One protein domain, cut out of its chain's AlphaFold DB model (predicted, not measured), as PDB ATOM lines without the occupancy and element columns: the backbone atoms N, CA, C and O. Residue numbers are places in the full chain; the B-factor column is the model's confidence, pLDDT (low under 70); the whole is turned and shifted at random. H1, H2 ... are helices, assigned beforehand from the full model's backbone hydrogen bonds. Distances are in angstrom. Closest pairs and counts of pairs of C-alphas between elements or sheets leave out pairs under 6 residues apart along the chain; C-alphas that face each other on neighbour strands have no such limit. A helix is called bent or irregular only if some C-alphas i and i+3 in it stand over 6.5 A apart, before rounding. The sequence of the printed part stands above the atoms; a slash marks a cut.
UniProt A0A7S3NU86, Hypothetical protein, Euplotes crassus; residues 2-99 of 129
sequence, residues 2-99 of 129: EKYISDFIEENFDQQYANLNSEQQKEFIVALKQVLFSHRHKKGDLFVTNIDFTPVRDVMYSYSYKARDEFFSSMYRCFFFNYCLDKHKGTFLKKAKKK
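Overview. This is residues 2 to 99 of the 129 residues of the protein "Hypothetical protein" of Euplotes crassus (UniProt A0A7S3NU86). Two helices, H2 and H5, pack on each other at a steep tilt in the middle, with the sharply kinked H1 on one side by H2 and the pair H3 and H4 on the other. A long link, residues 38 to 53, loops out between H2 and H3, and H6 turns off from H5 into a tail whose residues 94 to 99 stick out. The printed part has 98 residues with six named helices, H1 to H6 in chain order, and no named strand; the class is all helix. The whole is compact, with a radius of gyration of the C-alphas of 14.3 A and spans of 39 by 33 by 21 A.

Along the chain. H1, residues 2 to 18, begins at C-alpha 2 at (88.947, 135.027, 232.945) and is 16.5 A long. It is irregular, with a kink of 91 degrees near residue 12, and C-alphas 12 and 15 are 9.0 A apart. H2, residues 22 to 37, is 22.1 A long and ends at C-alpha 37 at (95.943, 129.588, 242.646). H3 is residues 54 to 61, 10.1 A, and H4 is residues 65 to 72, 10.5 A. H5, residues 75 to 87, is 18.2 A long. H6, residues 91 to 96, is 8.7 A long and ends at C-alpha 96 at (95.008, 126.459, 264.917).

Arrangement. H1 and H2 are close but not clearly touching; their closest C-alphas, of Tyr 17 and Gln 25, are 6.7 A apart. H2 touches H5, the hub, at a steep tilt of 50 degrees, the same way; the closest C-alphas are those of Ala 31 and Arg 77, 5.6 A, and H5 touches H2 with residues 76 to 80 alone. H2 and H3 are close but not clearly touching, with C-alphas of Gln 34 and Val 56 closest at 6.6 A. H3 touches H4 at a steep tilt of 59 degrees, opposite ways, with the C-alphas of Pro 55 and Phe 71 closest at 5.3 A. H4 and H5, about perpendicular at 86 degrees, only just touch, with 3 pairs of C-alphas within 8 A, and only at the corner; the closest C-alphas are those of Phe 72 and Cys 78, 5.7 A. H5 and H6 also only just touch, with 3 such pairs, and only at the corner; the closest C-alphas are those of Leu 85 and Phe 92, 6.2 A. Among the pairs that are apart are H1 and H5, and H2 and H4. Every O i to N i+4 pair is within hydrogen-bond range in H2, H4 and H5, against 10 of 13 in H1, 3 of 4 in H3 and 1 of 2 in H6.

Size, cuts and confidence. The two C-alphas farthest apart, those of Ser 22 and Lys 98, are 41.6 A from each other. The printed part has no cut. The link from H2 to H3, 16 residues, is long; the other four links are tight. The mean pLDDT of the printed part is 71.8, and 35 residues are under 70, among them residues 39 to 49 and 84 to 99; the mean of H6 is 39.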
ATOM      1  N   GLU A   2      89.451 133.684 232.591       56.88
ATOM      2  CA  GLU A   2      88.947 135.027 232.945       56.88
ATOM      3  C   GLU A   2      87.433 135.046 233.139       56.88
ATOM      4  O   GLU A   2      86.979 135.484 234.186       56.88
ATOM      5  N   LYS A   3      86.688 134.408 232.226       63.31
ATOM      6  CA  LYS A   3      85.252 134.175 232.399       63.31
ATOM      7  C   LYS A   3      84.908 133.511 233.741       63.31
ATOM      8  O   LYS A   3      84.006 133.970 234.399       63.31
ATOM      9  N   TYR A   4      85.672 132.524 234.215       66.25
ATOM     10  CA  TYR A   4      85.395 131.879 235.510       66.25
ATOM     11  C   TYR A   4      85.655 132.784 236.713       66.25
ATOM     12  O   TYR A   4      85.006 132.624 237.739       66.25
ATOM     13  N   ILE A   5      86.630 133.690 236.620       72.81
ATOM     14  CA  ILE A   5      86.874 134.673 237.677       72.81
ATOM     15  C   ILE A   5      85.746 135.702 237.666       72.81
ATOM     16  O   ILE A   5      85.220 135.998 238.729       72.81
ATOM     17  N   SER A   6      85.346 136.184 236.488       74.50
ATOM     18  CA  SER A   6      84.183 137.061 236.329       74.50
ATOM     19  C   SER A   6      82.905 136.401 236.845       74.50
ATOM     20  O   SER A   6      82.294 136.950 237.747       74.50
ATOM     21  N   ASP A   7      82.586 135.184 236.396       76.19
ATOM     22  CA  ASP A   7      81.423 134.407 236.842       76.19
ATOM     23  C   ASP A   7      81.455 134.215 238.371       76.19
ATOM     24  O   ASP A   7      80.462 134.425 239.056       76.19
ATOM     25  N   PHE A   8      82.611 133.872 238.954       76.88
ATOM     26  CA  PHE A   8      82.736 133.717 240.407       76.88
ATOM     27  C   PHE A   8      82.528 135.036 241.161       76.88
ATOM     28  O   PHE A   8      81.922 135.040 242.236       76.88
ATOM     29  N   ILE A   9      83.046 136.141 240.622       80.94
ATOM     30  CA  ILE A   9      82.871 137.479 241.186       80.94
ATOM     31  C   ILE A   9      81.402 137.891 241.114       80.94
ATOM     32  O   ILE A   9      80.857 138.300 242.132       80.94
ATOM     33  N   GLU A  10      80.748 137.715 239.970       80.44
ATOM     34  CA  GLU A  10      79.321 137.989 239.780       80.44
ATOM     35  C   GLU A  10      78.459 137.104 240.700       80.44
ATOM     36  O   GLU A  10      77.557 137.572 241.383       80.44
ATOM     37  N   GLU A  11      78.768 135.819 240.842       79.44
ATOM     38  CA  GLU A  11      77.963 134.929 241.686       79.44
ATOM     39  C   GLU A  11      78.092 135.209 243.192       79.44
ATOM     40  O   GLU A  11      77.178 134.896 243.958       79.44
ATOM     41  N   ASN A  12      79.237 135.724 243.655       78.88
ATOM     42  CA  ASN A  12      79.551 135.783 245.090       78.88
ATOM     43  C   ASN A  12      79.753 137.202 245.633       78.88
ATOM     44  O   ASN A  12      79.669 137.395 246.846       78.88
ATOM     45  N   PHE A  13      80.044 138.172 244.767       82.19
ATOM     46  CA  PHE A  13      80.500 139.508 245.149       82.19
ATOM     47  C   PHE A  13      79.988 140.624 244.227       82.19
ATOM     48  O   PHE A  13      80.527 141.721 244.313       82.19
ATOM     49  N   ASP A  14      78.998 140.373 243.360       80.38
ATOM     50  CA  ASP A  14      78.547 141.293 242.298       80.38
ATOM     51  C   ASP A  14      78.462 142.758 242.748       80.38
ATOM     52  O   ASP A  14      79.264 143.599 242.342       80.38
ATOM     53  N   GLN A  15      77.569 143.057 243.696       80.00
ATOM     54  CA  GLN A  15      77.380 144.423 244.189       80.00
ATOM     55  C   GLN A  15      78.625 144.977 244.894       80.00
ATOM     56  O   GLN A  15      78.943 146.157 244.757       80.00
ATOM     57  N   GLN A  16      79.345 144.153 245.659       81.31
ATOM     58  CA  GLN A  16      80.553 144.580 246.367       81.31
ATOM     59  C   GLN A  16      81.678 144.933 245.392       81.31
ATOM     60  O   GLN A  16      82.395 145.900 245.626       81.31
ATOM     61  N   TYR A  17      81.817 144.174 244.308       84.75
ATOM     62  CA  TYR A  17      82.834 144.356 243.282       84.75
ATOM     63  C   TYR A  17      82.490 145.500 242.318       84.75
ATOM     64  O   TYR A  17      83.367 146.288 241.959       84.75
ATOM     65  N   ALA A  18      81.215 145.649 241.949       87.62
ATOM     66  CA  ALA A  18      80.738 146.737 241.094       87.62
ATOM     67  C   ALA A  18      80.942 148.125 241.728       87.62
ATOM     68  O   ALA A  18      81.167 149.101 241.018       87.62
ATOM     69  N   ASN A  19      80.920 148.207 243.062       88.50
ATOM     70  CA  ASN A  19      81.147 149.448 243.809       88.50
ATOM     71  C   ASN A  19      82.631 149.839 243.945       88.50
ATOM     72  O   ASN A  19      82.933 150.917 244.460       88.50
ATOM     73  N   LEU A  20      83.564 148.978 243.528       88.69
ATOM     74  CA  LEU A  20      84.996 149.269 243.563       88.69
ATOM     75  C   LEU A  20      85.414 150.106 242.351       88.69
ATOM     76  O   LEU A  20      84.925 149.915 241.239       88.69
ATOM     77  N   ASN A  21      86.387 150.994 242.545       92.31
ATOM     78  CA  ASN A  21      87.022 151.678 241.421       92.31
ATOM     79  C   ASN A  21      87.946 150.723 240.631       92.31
ATOM     80  O   ASN A  21      88.268 149.623 241.076       92.31
ATOM     81  N   SER A  22      88.427 151.153 239.462       90.19
ATOM     82  CA  SER A  22      89.231 150.297 238.575       90.19
ATOM     83  C   SER A  22      90.544 149.790 239.184       90.19
ATOM     84  O   SER A  22      91.048 148.748 238.773       90.19
ATOM     85  N   GLU A  23      91.144 150.536 240.110       90.44
ATOM     86  CA  GLU A  23      92.384 150.134 240.784       90.44
ATOM     87  C   GLU A  23      92.090 149.071 241.845       90.44
ATOM     88  O   GLU A  23      92.666 147.986 241.826       90.44
ATOM     89  N   GLN A  24      91.078 149.324 242.669       87.25
ATOM     90  CA  GLN A  24      90.553 148.392 243.663       87.25
ATOM     91  C   GLN A  24      90.080 147.073 243.043       87.25
ATOM     92  O   GLN A  24      90.349 146.001 243.577       87.25
ATOM     93  N   GLN A  25      89.418 147.124 241.885       89.31
ATOM     94  CA  GLN A  25      89.005 145.932 241.140       89.31
ATOM     95  C   GLN A  25      90.204 145.082 240.698       89.31
ATOM     96  O   GLN A  25      90.170 143.854 240.804       89.31
ATOM     97  N   LYS A  26      91.293 145.719 240.248       89.25
ATOM     98  CA  LYS A  26      92.531 145.013 239.891       89.25
ATOM     99  C   LYS A  26      93.151 144.346 241.112       89.25
ATOM    100  O   LYS A  26      93.492 143.166 241.040       89.25
ATOM    101  N   GLU A  27      93.262 145.062 242.228       88.00
ATOM    102  CA  GLU A  27      93.792 144.511 243.479       88.00
ATOM    103  C   GLU A  27      92.941 143.349 244.004       88.00
ATOM    104  O   GLU A  27      93.482 142.315 244.402       88.00
ATOM    105  N   PHE A  28      91.614 143.476 243.927       88.44
ATOM    106  CA  PHE A  28      90.661 142.431 244.286       88.44
ATOM    107  C   PHE A  28      90.879 141.165 243.450       88.44
ATOM    108  O   PHE A  28      91.013 140.072 244.003       88.44
ATOM    109  N   ILE A  29      90.986 141.301 242.123       88.38
ATOM    110  CA  ILE A  29      91.256 140.174 241.220       88.38
ATOM    111  C   ILE A  29      92.619 139.544 241.518       88.38
ATOM    112  O   ILE A  29      92.734 138.318 241.529       88.38
ATOM    113  N   VAL A  30      93.660 140.348 241.749       88.75
ATOM    114  CA  VAL A  30      95.003 139.836 242.061       88.75
ATOM    115  C   VAL A  30      94.984 139.044 243.364       88.75
ATOM    116  O   VAL A  30      95.466 137.913 243.384       88.75
ATOM    117  N   ALA A  31      94.383 139.582 244.426       87.62
ATOM    118  CA  ALA A  31      94.264 138.891 245.706       87.62
ATOM    119  C   ALA A  31      93.437 137.601 245.582       87.62
ATOM    120  O   ALA A  31      93.834 136.562 246.111       87.62
ATOM    121  N   LEU A  32      92.342 137.630 244.819       85.56
ATOM    122  CA  LEU A  32      91.529 136.448 244.547       85.56
ATOM    123  C   LEU A  32      92.341 135.367 243.823       85.56
ATOM    124  O   LEU A  32      92.343 134.208 244.232       85.56
ATOM    125  N   LYS A  33      93.085 135.745 242.778       83.62
ATOM    126  CA  LYS A  33      93.968 134.824 242.054       83.62
ATOM    127  C   LYS A  33      95.067 134.269 242.960       83.62
ATOM    128  O   LYS A  33      95.341 133.074 242.902       83.62
ATOM    129  N   GLN A  34      95.667 135.104 243.809       84.19
ATOM    130  CA  GLN A  34      96.679 134.673 244.774       84.19
ATOM    131  C   GLN A  34      96.131 133.603 245.719       84.19
ATOM    132  O   GLN A  34      96.800 132.601 245.931       84.19
ATOM    133  N   VAL A  35      94.915 133.777 246.242       80.06
ATOM    134  CA  VAL A  35      94.283 132.812 247.156       80.06
ATOM    135  C   VAL A  35      93.841 131.535 246.432       80.06
ATOM    136  O   VAL A  35      94.084 130.441 246.932       80.06
ATOM    137  N   LEU A  36      93.230 131.643 245.248       76.81
ATOM    138  CA  LEU A  36      92.708 130.485 244.509       76.81
ATOM    139  C   LEU A  36      93.801 129.629 243.858       76.81
ATOM    140  O   LEU A  36      93.634 128.418 243.710       76.81
ATOM    141  N   PHE A  37      94.903 130.249 243.435       75.69
ATOM    142  CA  PHE A  37      95.943 129.588 242.646       75.69
ATOM    143  C   PHE A  37      97.298 129.492 243.362       75.69
ATOM    144  O   PHE A  37      98.251 129.009 242.753       75.69
ATOM    145  N   SER A  38      97.401 129.855 244.648       77.25
ATOM    146  CA  SER A  38      98.644 129.758 245.448       77.25
ATOM    147  C   SER A  38      99.308 128.378 245.398       77.25
ATOM    148  O   SER A  38     100.537 128.283 245.405       77.25
ATOM    149  N   HIS A  39      98.511 127.310 245.309       68.56
ATOM    150  CA  HIS A  39      98.984 125.927 245.197       68.56
ATOM    151  C   HIS A  39      99.311 125.485 243.763       68.56
ATOM    152  O   HIS A  39     100.061 124.529 243.560       68.56
ATOM    153  N   ARG A  40      98.778 126.171 242.748       62.97
ATOM    154  CA  ARG A  40      98.954 125.828 241.332       62.97
ATOM    155  C   ARG A  40     100.010 126.721 240.693       62.97
ATOM    156  O   ARG A  40      99.713 127.584 239.880       62.97
ATOM    157  N   HIS A  41     101.271 126.454 241.016       58.75
ATOM    158  CA  HIS A  41     102.406 127.125 240.384       58.75
ATOM    159  C   HIS A  41     103.133 126.178 239.416       58.75
ATOM    160  O   HIS A  41     104.278 125.781 239.647       58.75
ATOM    161  N   LYS A  42     102.474 125.766 238.324       56.66
ATOM    162  CA  LYS A  42     103.199 125.110 237.224       56.66
ATOM    163  C   LYS A  42     103.860 126.186 236.362       56.66
ATOM    164  O   LYS A  42     103.187 127.070 235.840       56.66
ATOM    165  N   LYS A  43     105.189 126.109 236.221       48.88
ATOM    166  CA  LYS A  43     105.963 126.946 235.287       48.88
ATOM    167  C   LYS A  43     105.341 126.827 233.887       48.88
ATOM    168  O   LYS A  43     105.241 125.717 233.375       48.88
ATOM    169  N   GLY A  44     104.945 127.954 233.293       52.66
ATOM    170  CA  GLY A  44     104.376 128.016 231.940       52.66
ATOM    171  C   GLY A  44     102.864 128.242 231.868       52.66
ATOM    172  O   GLY A  44     102.325 128.327 230.769       52.66
ATOM    173  N   ASP A  45     102.176 128.369 233.002       62.03
ATOM    174  CA  ASP A  45     100.774 128.775 232.997       62.03
ATOM    175  C   ASP A  45     100.668 130.297 232.748       62.03
ATOM    176  O   ASP A  45     101.057 131.125 233.583       62.03
ATOM    177  N   LEU A  46     100.174 130.646 231.551       58.25
ATOM    178  CA  LEU A  46     100.012 132.015 231.043       58.25
ATOM    179  C   LEU A  46      99.064 132.877 231.905       58.25
ATOM    180  O   LEU A  46      99.038 134.097 231.762       58.25
ATOM    181  N   PHE A  47      98.280 132.264 232.800       58.25
ATOM    182  CA  PHE A  47      97.244 132.943 233.588       58.25
ATOM    183  C   PHE A  47      97.688 133.329 235.007       58.25
ATOM    184  O   PHE A  47      97.095 134.222 235.618       58.25
ATOM    185  N   VAL A  48      98.731 132.673 235.520       63.47
ATOM    186  CA  VAL A  48      99.420 132.996 236.788       63.47
ATOM    187  C   VAL A  48     100.748 133.721 236.553       63.47
ATOM    188  O   VAL A  48     101.460 134.062 237.498       63.47
ATOM    189  N   THR A  49     101.086 133.989 235.292       63.88
ATOM    190  CA  THR A  49     102.253 134.797 234.941       63.88
ATOM    191  C   THR A  49     102.048 136.223 235.456       63.88
ATOM    192  O   THR A  49     100.965 136.788 235.316       63.88
ATOM    193  N   ASN A  50     103.083 136.801 236.066       72.06
ATOM    194  CA  ASN A  50     103.079 138.139 236.681       72.06
ATOM    195  C   ASN A  50     102.252 138.293 237.970       72.06
ATOM    196  O   ASN A  50     101.993 139.419 238.388       72.06
ATOM    197  N   ILE A  51     101.859 137.197 238.624       81.88
ATOM    198  CA  ILE A  51     101.271 137.253 239.966       81.88
ATOM    199  C   ILE A  51     102.296 136.745 240.968       81.88
ATOM    200  O   ILE A  51     102.790 135.624 240.856       81.88
ATOM    201  N   ASP A  52     102.597 137.571 241.964       85.00
ATOM    202  CA  ASP A  52     103.398 137.138 243.097       85.00
ATOM    203  C   ASP A  52     102.525 136.361 244.086       85.00
ATOM    204  O   ASP A  52     101.598 136.908 244.684       85.00
ATOM    205  N   PHE A  53     102.803 135.070 244.245       83.44
ATOM    206  CA  PHE A  53     102.110 134.197 245.195       83.44
ATOM    207  C   PHE A  53     102.810 134.126 246.552       83.44
ATOM    208  O   PHE A  53     102.240 133.549 247.479       83.44
ATOM    209  N   THR A  54     104.015 134.691 246.678       84.62
ATOM    210  CA  THR A  54     104.846 134.638 247.892       84.62
ATOM    211  C   THR A  54     104.068 135.057 249.141       84.62
ATOM    212  O   THR A  54     104.040 134.272 250.086       84.62
ATOM    213  N   PRO A  55     103.291 136.163 249.142       82.44
ATOM    214  CA  PRO A  55     102.601 136.607 250.353       82.44
ATOM    215  C   PRO A  55     101.565 135.608 250.878       82.44
ATOM    216  O   PRO A  55     101.332 135.517 252.077       82.44
ATOM    217  N   VAL A  56     100.935 134.838 249.985       81.50
ATOM    218  CA  VAL A  56      99.972 133.799 250.372       81.50
ATOM    219  C   VAL A  56     100.703 132.509 250.734       81.50
ATOM    220  O   VAL A  56     100.427 131.917 251.773       81.50
ATOM    221  N   ARG A  57     101.677 132.086 249.924       78.25
ATOM    222  CA  ARG A  57     102.418 130.836 250.142       78.25
ATOM    223  C   ARG A  57     103.244 130.860 251.422       78.25
ATOM    224  O   ARG A  57     103.240 129.869 252.142       78.25
ATOM    225  N   ASP A  58     103.899 131.969 251.736       78.62
ATOM    226  CA  ASP A  58     104.741 132.070 252.928       78.62
ATOM    227  C   ASP A  58     103.911 131.976 254.210       78.62
ATOM    228  O   ASP A  58     104.324 131.324 255.173       78.62
ATOM    229  N   VAL A  59     102.701 132.545 254.212       74.88
ATOM    230  CA  VAL A  59     101.741 132.343 255.305       74.88
ATOM    231  C   VAL A  59     101.257 130.903 255.359       74.88
ATOM    232  O   VAL A  59     101.208 130.335 256.444       74.88
ATOM    233  N   MET A  60     100.945 130.291 254.218       67.44
ATOM    234  CA  MET A  60     100.444 128.916 254.179       67.44
ATOM    235  C   MET A  60     101.486 127.872 254.600       67.44
ATOM    236  O   MET A  60     101.129 126.904 255.261       67.44
ATOM    237  N   TYR A  61     102.757 128.042 254.225       65.25
ATOM    238  CA  TYR A  61     103.789 127.014 254.401       65.25
ATOM    239  C   TYR A  61     104.746 127.269 255.566       65.25
ATOM    240  O   TYR A  61     105.194 126.314 256.198       65.25
ATOM    241  N   SER A  62     105.102 128.527 255.837       61.59
ATOM    242  CA  SER A  62     106.149 128.872 256.810       61.59
ATOM    243  C   SER A  62     105.624 129.640 258.021       61.59
ATOM    244  O   SER A  62     106.278 129.621 259.061       61.59
ATOM    245  N   TYR A  63     104.464 130.296 257.896       64.06
ATOM    246  CA  TYR A  63     103.758 131.030 258.954       64.06
ATOM    247  C   TYR A  63     104.689 131.877 259.849       64.06
ATOM    248  O   TYR A  63     104.603 131.866 261.076       64.06
ATOM    249  N   SER A  64     105.628 132.615 259.246       74.25
ATOM    250  CA  SER A  64     106.476 133.546 260.002       74.25
ATOM    251  C   SER A  64     105.695 134.811 260.375       74.25
ATOM    252  O   SER A  64     104.758 135.193 259.673       74.25
ATOM    253  N   TYR A  65     106.092 135.506 261.450       72.06
ATOM    254  CA  TYR A  65     105.483 136.796 261.815       72.06
ATOM    255  C   TYR A  65     105.552 137.808 260.667       72.06
ATOM    256  O   TYR A  65     104.565 138.474 260.380       72.06
ATOM    257  N   LYS A  66     106.684 137.845 259.954       77.12
ATOM    258  CA  LYS A  66     106.864 138.697 258.778       77.12
ATOM    259  C   LYS A  66     105.889 138.334 257.653       77.12
ATOM    260  O   LYS A  66     105.220 139.217 257.135       77.12
ATOM    261  N   ALA A  67     105.779 137.047 257.317       72.69
ATOM    262  CA  ALA A  67     104.868 136.577 256.271       72.69
ATOM    263  C   ALA A  67     103.407 136.876 256.624       72.69
ATOM    264  O   ALA A  67     102.636 137.329 255.784       72.69
ATOM    265  N   ARG A  68     103.038 136.669 257.893       73.06
ATOM    266  CA  ARG A  68     101.722 137.021 258.421       73.06
ATOM    267  C   ARG A  68     101.449 138.509 258.212       73.06
ATOM    268  O   ARG A  68     100.443 138.859 257.607       73.06
ATOM    269  N   ASP A  69     102.339 139.372 258.683       77.06
ATOM    270  CA  ASP A  69     102.144 140.819 258.607       77.06
ATOM    271  C   ASP A  69     102.075 141.305 257.142       77.06
ATOM    272  O   ASP A  69     101.268 142.172 256.814       77.06
ATOM    273  N   GLU A  70     102.829 140.680 256.235       81.19
ATOM    274  CA  GLU A  70     102.784 140.945 254.791       81.19
ATOM    275  C   GLU A  70     101.497 140.445 254.106       81.19
ATOM    276  O   GLU A  70     100.983 141.074 253.179       81.19
ATOM    277  N   PHE A  71     100.926 139.330 254.558       79.62
ATOM    278  CA  PHE A  71      99.629 138.864 254.070       79.62
ATOM    279  C   PHE A  71      98.494 139.775 254.538       79.62
ATOM    280  O   PHE A  71      97.661 140.177 253.723       79.62
ATOM    281  N   PHE A  72      98.482 140.131 255.827       80.56
ATOM    282  CA  PHE A  72      97.432 140.960 256.422       80.56
ATOM    283  C   PHE A  72      97.568 142.460 256.105       80.56
ATOM    284  O   PHE A  72      96.673 143.232 256.446       80.56
ATOM    285  N   SER A  73      98.630 142.888 255.414       83.94
ATOM    286  CA  SER A  73      98.746 144.263 254.909       83.94
ATOM    287  C   SER A  73      97.780 144.556 253.753       83.94
ATOM    288  O   SER A  73      97.430 145.711 253.519       83.94
ATOM    289  N   SER A  74      97.308 143.523 253.042       83.25
ATOM    290  CA  SER A  74      96.309 143.659 251.980       83.25
ATOM    291  C   SER A  74      94.903 143.419 252.521       83.25
ATOM    292  O   SER A  74      94.542 142.296 252.880       83.25
ATOM    293  N   MET A  75      94.065 144.459 252.485       82.50
ATOM    294  CA  MET A  75      92.654 144.371 252.876       82.50
ATOM    295  C   MET A  75      91.906 143.258 252.123       82.50
ATOM    296  O   MET A  75      91.101 142.549 252.725       82.50
ATOM    297  N   TYR A  76      92.187 143.054 250.833       84.69
ATOM    298  CA  TYR A  76      91.522 142.023 250.031       84.69
ATOM    299  C   TYR A  76      91.953 140.606 250.407       84.69
ATOM    300  O   TYR A  76      91.114 139.709 250.459       84.69
ATOM    301  N   ARG A  77      93.229 140.388 250.754       83.06
ATOM    302  CA  ARG A  77      93.674 139.090 251.292       83.06
ATOM    303  C   ARG A  77      92.997 138.792 252.626       83.06
ATOM    304  O   ARG A  77      92.499 137.685 252.803       83.06
ATOM    305  N   CYS A  78      92.896 139.781 253.515       77.56
ATOM    306  CA  CYS A  78      92.148 139.661 254.771       77.56
ATOM    307  C   CYS A  78      90.672 139.330 254.530       77.56
ATOM    308  O   CYS A  78      90.108 138.466 255.203       77.56
ATOM    309  N   PHE A  79      90.052 140.009 253.562       79.31
ATOM    310  CA  PHE A  79      88.668 139.781 253.169       79.31
ATOM    311  C   PHE A  79      88.455 138.347 252.680       79.31
ATOM    312  O   PHE A  79      87.603 137.650 253.226       79.31
ATOM    313  N   PHE A  80      89.250 137.872 251.716       80.31
ATOM    314  CA  PHE A  80      89.111 136.511 251.192       80.31
ATOM    315  C   PHE A  80      89.462 135.449 252.221       80.31
ATOM    316  O   PHE A  80      88.781 134.430 252.287       80.31
ATOM    317  N   PHE A  81      90.471 135.703 253.054       76.62
ATOM    318  CA  PHE A  81      90.781 134.850 254.188       76.62
ATOM    319  C   PHE A  81      89.539 134.690 255.065       76.62
ATOM    320  O   PHE A  81      89.032 133.580 255.177       76.62
ATOM    321  N   ASN A  82      88.969 135.788 255.571       68.62
ATOM    322  CA  ASN A  82      87.753 135.760 256.388       68.62
ATOM    323  C   ASN A  82      86.550 135.137 255.666       68.62
ATOM    324  O   ASN A  82      85.825 134.363 256.280       68.62
ATOM    325  N   TYR A  83      86.351 135.417 254.379       72.44
ATOM    326  CA  TYR A  83      85.281 134.824 253.575       72.44
ATOM    327  C   TYR A  83      85.407 133.296 253.488       72.44
ATOM    328  O   TYR A  83      84.423 132.576 253.671       72.44
ATOM    329  N   CYS A  84      86.623 132.786 253.280       68.44
ATOM    330  CA  CYS A  84      86.905 131.356 253.350       68.44
ATOM    331  C   CYS A  84      86.670 130.819 254.774       68.44
ATOM    332  O   CYS A  84      86.035 129.779 254.926       68.44
ATOM    333  N   LEU A  85      87.092 131.531 255.828       60.72
ATOM    334  CA  LEU A  85      86.829 131.119 257.216       60.72
ATOM    335  C   LEU A  85      85.329 131.021 257.530       60.72
ATOM    336  O   LEU A  85      84.915 130.110 258.250       60.72
ATOM    337  N   ASP A  86      84.532 131.961 257.022       58.53
ATOM    338  CA  ASP A  86      83.108 132.105 257.326       58.53
ATOM    339  C   ASP A  86      82.245 131.098 256.550       58.53
ATOM    340  O   ASP A  86      81.429 130.396 257.153       58.53
ATOM    341  N   LYS A  87      82.518 130.882 255.248       55.41
ATOM    342  CA  LYS A  87      81.894 129.781 254.481       55.41
ATOM    343  C   LYS A  87      82.227 128.395 255.052       55.41
ATOM    344  O   LYS A  87      81.443 127.464 254.871       55.41
ATOM    345  N   HIS A  88      83.321 128.270 255.806       50.12
ATOM    346  CA  HIS A  88      83.676 127.071 256.572       50.12
ATOM    347  C   HIS A  88      83.339 127.158 258.081       50.12
ATOM    348  O   HIS A  88      83.799 126.321 258.852       50.12
ATOM    349  N   LYS A  89      82.520 128.123 258.542       41.47
ATOM    350  CA  LYS A  89      82.093 128.306 259.952       41.47
ATOM    351  C   LYS A  89      83.226 128.186 260.992       41.47
ATOM    352  O   LYS A  89      83.094 127.504 262.011       41.47
ATOM    353  N   GLY A  90      84.344 128.879 260.785       39.69
ATOM    354  CA  GLY A  90      85.334 129.134 261.840       39.69
ATOM    355  C   GLY A  90      86.070 127.905 262.400       39.69
ATOM    356  O   GLY A  90      86.747 128.022 263.429       39.69
ATOM    357  N   THR A  91      86.004 126.735 261.754       43.31
ATOM    358  CA  THR A  91      86.847 125.573 262.109       43.31
ATOM    359  C   THR A  91      88.332 125.883 261.953       43.31
ATOM    360  O   THR A  91      89.146 125.393 262.734       43.31
ATOM    361  N   PHE A  92      88.672 126.758 261.011       38.03
ATOM    362  CA  PHE A  92      90.036 127.172 260.705       38.03
ATOM    363  C   PHE A  92      90.727 127.887 261.887       38.03
ATOM    364  O   PHE A  92      91.852 127.542 262.240       38.03
ATOM    365  N   LEU A  93      90.039 128.805 262.589       35.28
ATOM    366  CA  LEU A  93      90.599 129.504 263.763       35.28
ATOM    367  C   LEU A  93      90.531 128.673 265.057       35.28
ATOM    368  O   LEU A  93      91.377 128.822 265.939       35.28
ATOM    369  N   LYS A  94      89.542 127.775 265.188       37.28
ATOM    370  CA  LYS A  94      89.405 126.908 266.374       37.28
ATOM    371  C   LYS A  94      90.437 125.772 266.412       37.28
ATOM    372  O   LYS A  94      90.816 125.356 267.507       37.28
ATOM    373  N   LYS A  95      90.906 125.284 265.257       39.34
ATOM    374  CA  LYS A  95      91.888 124.185 265.154       39.34
ATOM    375  C   LYS A  95      93.347 124.652 265.259       39.34
ATOM    376  O   LYS A  95      94.156 123.933 265.844       39.34
ATOM    377  N   ALA A  96      93.664 125.872 264.812       39.78
ATOM    378  CA  ALA A  96      95.008 126.459 264.917       39.78
ATOM    379  C   ALA A  96      95.493 126.643 266.372       39.78
ATOM    380  O   ALA A  96      96.689 126.627 266.635       39.78
ATOM    381  N   LYS A  97      94.575 126.744 267.349       41.00
ATOM    382  CA  LYS A  97      94.922 126.804 268.783       41.00
ATOM    383  C   LYS A  97      95.327 125.455 269.404       41.00
ATOM    384  O   LYS A  97      95.661 125.440 270.586       41.00
ATOM    385  N   LYS A  98      95.252 124.326 268.682       42.25
ATOM    386  CA  LYS A  98      95.381 122.982 269.287       42.25
ATOM    387  C   LYS A  98      96.295 121.976 268.576       42.25
ATOM    388  O   LYS A  98      96.388 120.855 269.069       42.25
ATOM    389  N   LYS A  99      96.956 122.300 267.463       42.81
ATOM    390  CA  LYS A  99      97.694 121.287 266.688       42.81
ATOM    391  C   LYS A  99      99.041 121.774 266.161       42.81
ATOM    392  O   LYS A  99      99.191 122.934 265.803       42.81
TER     393      LYS A  99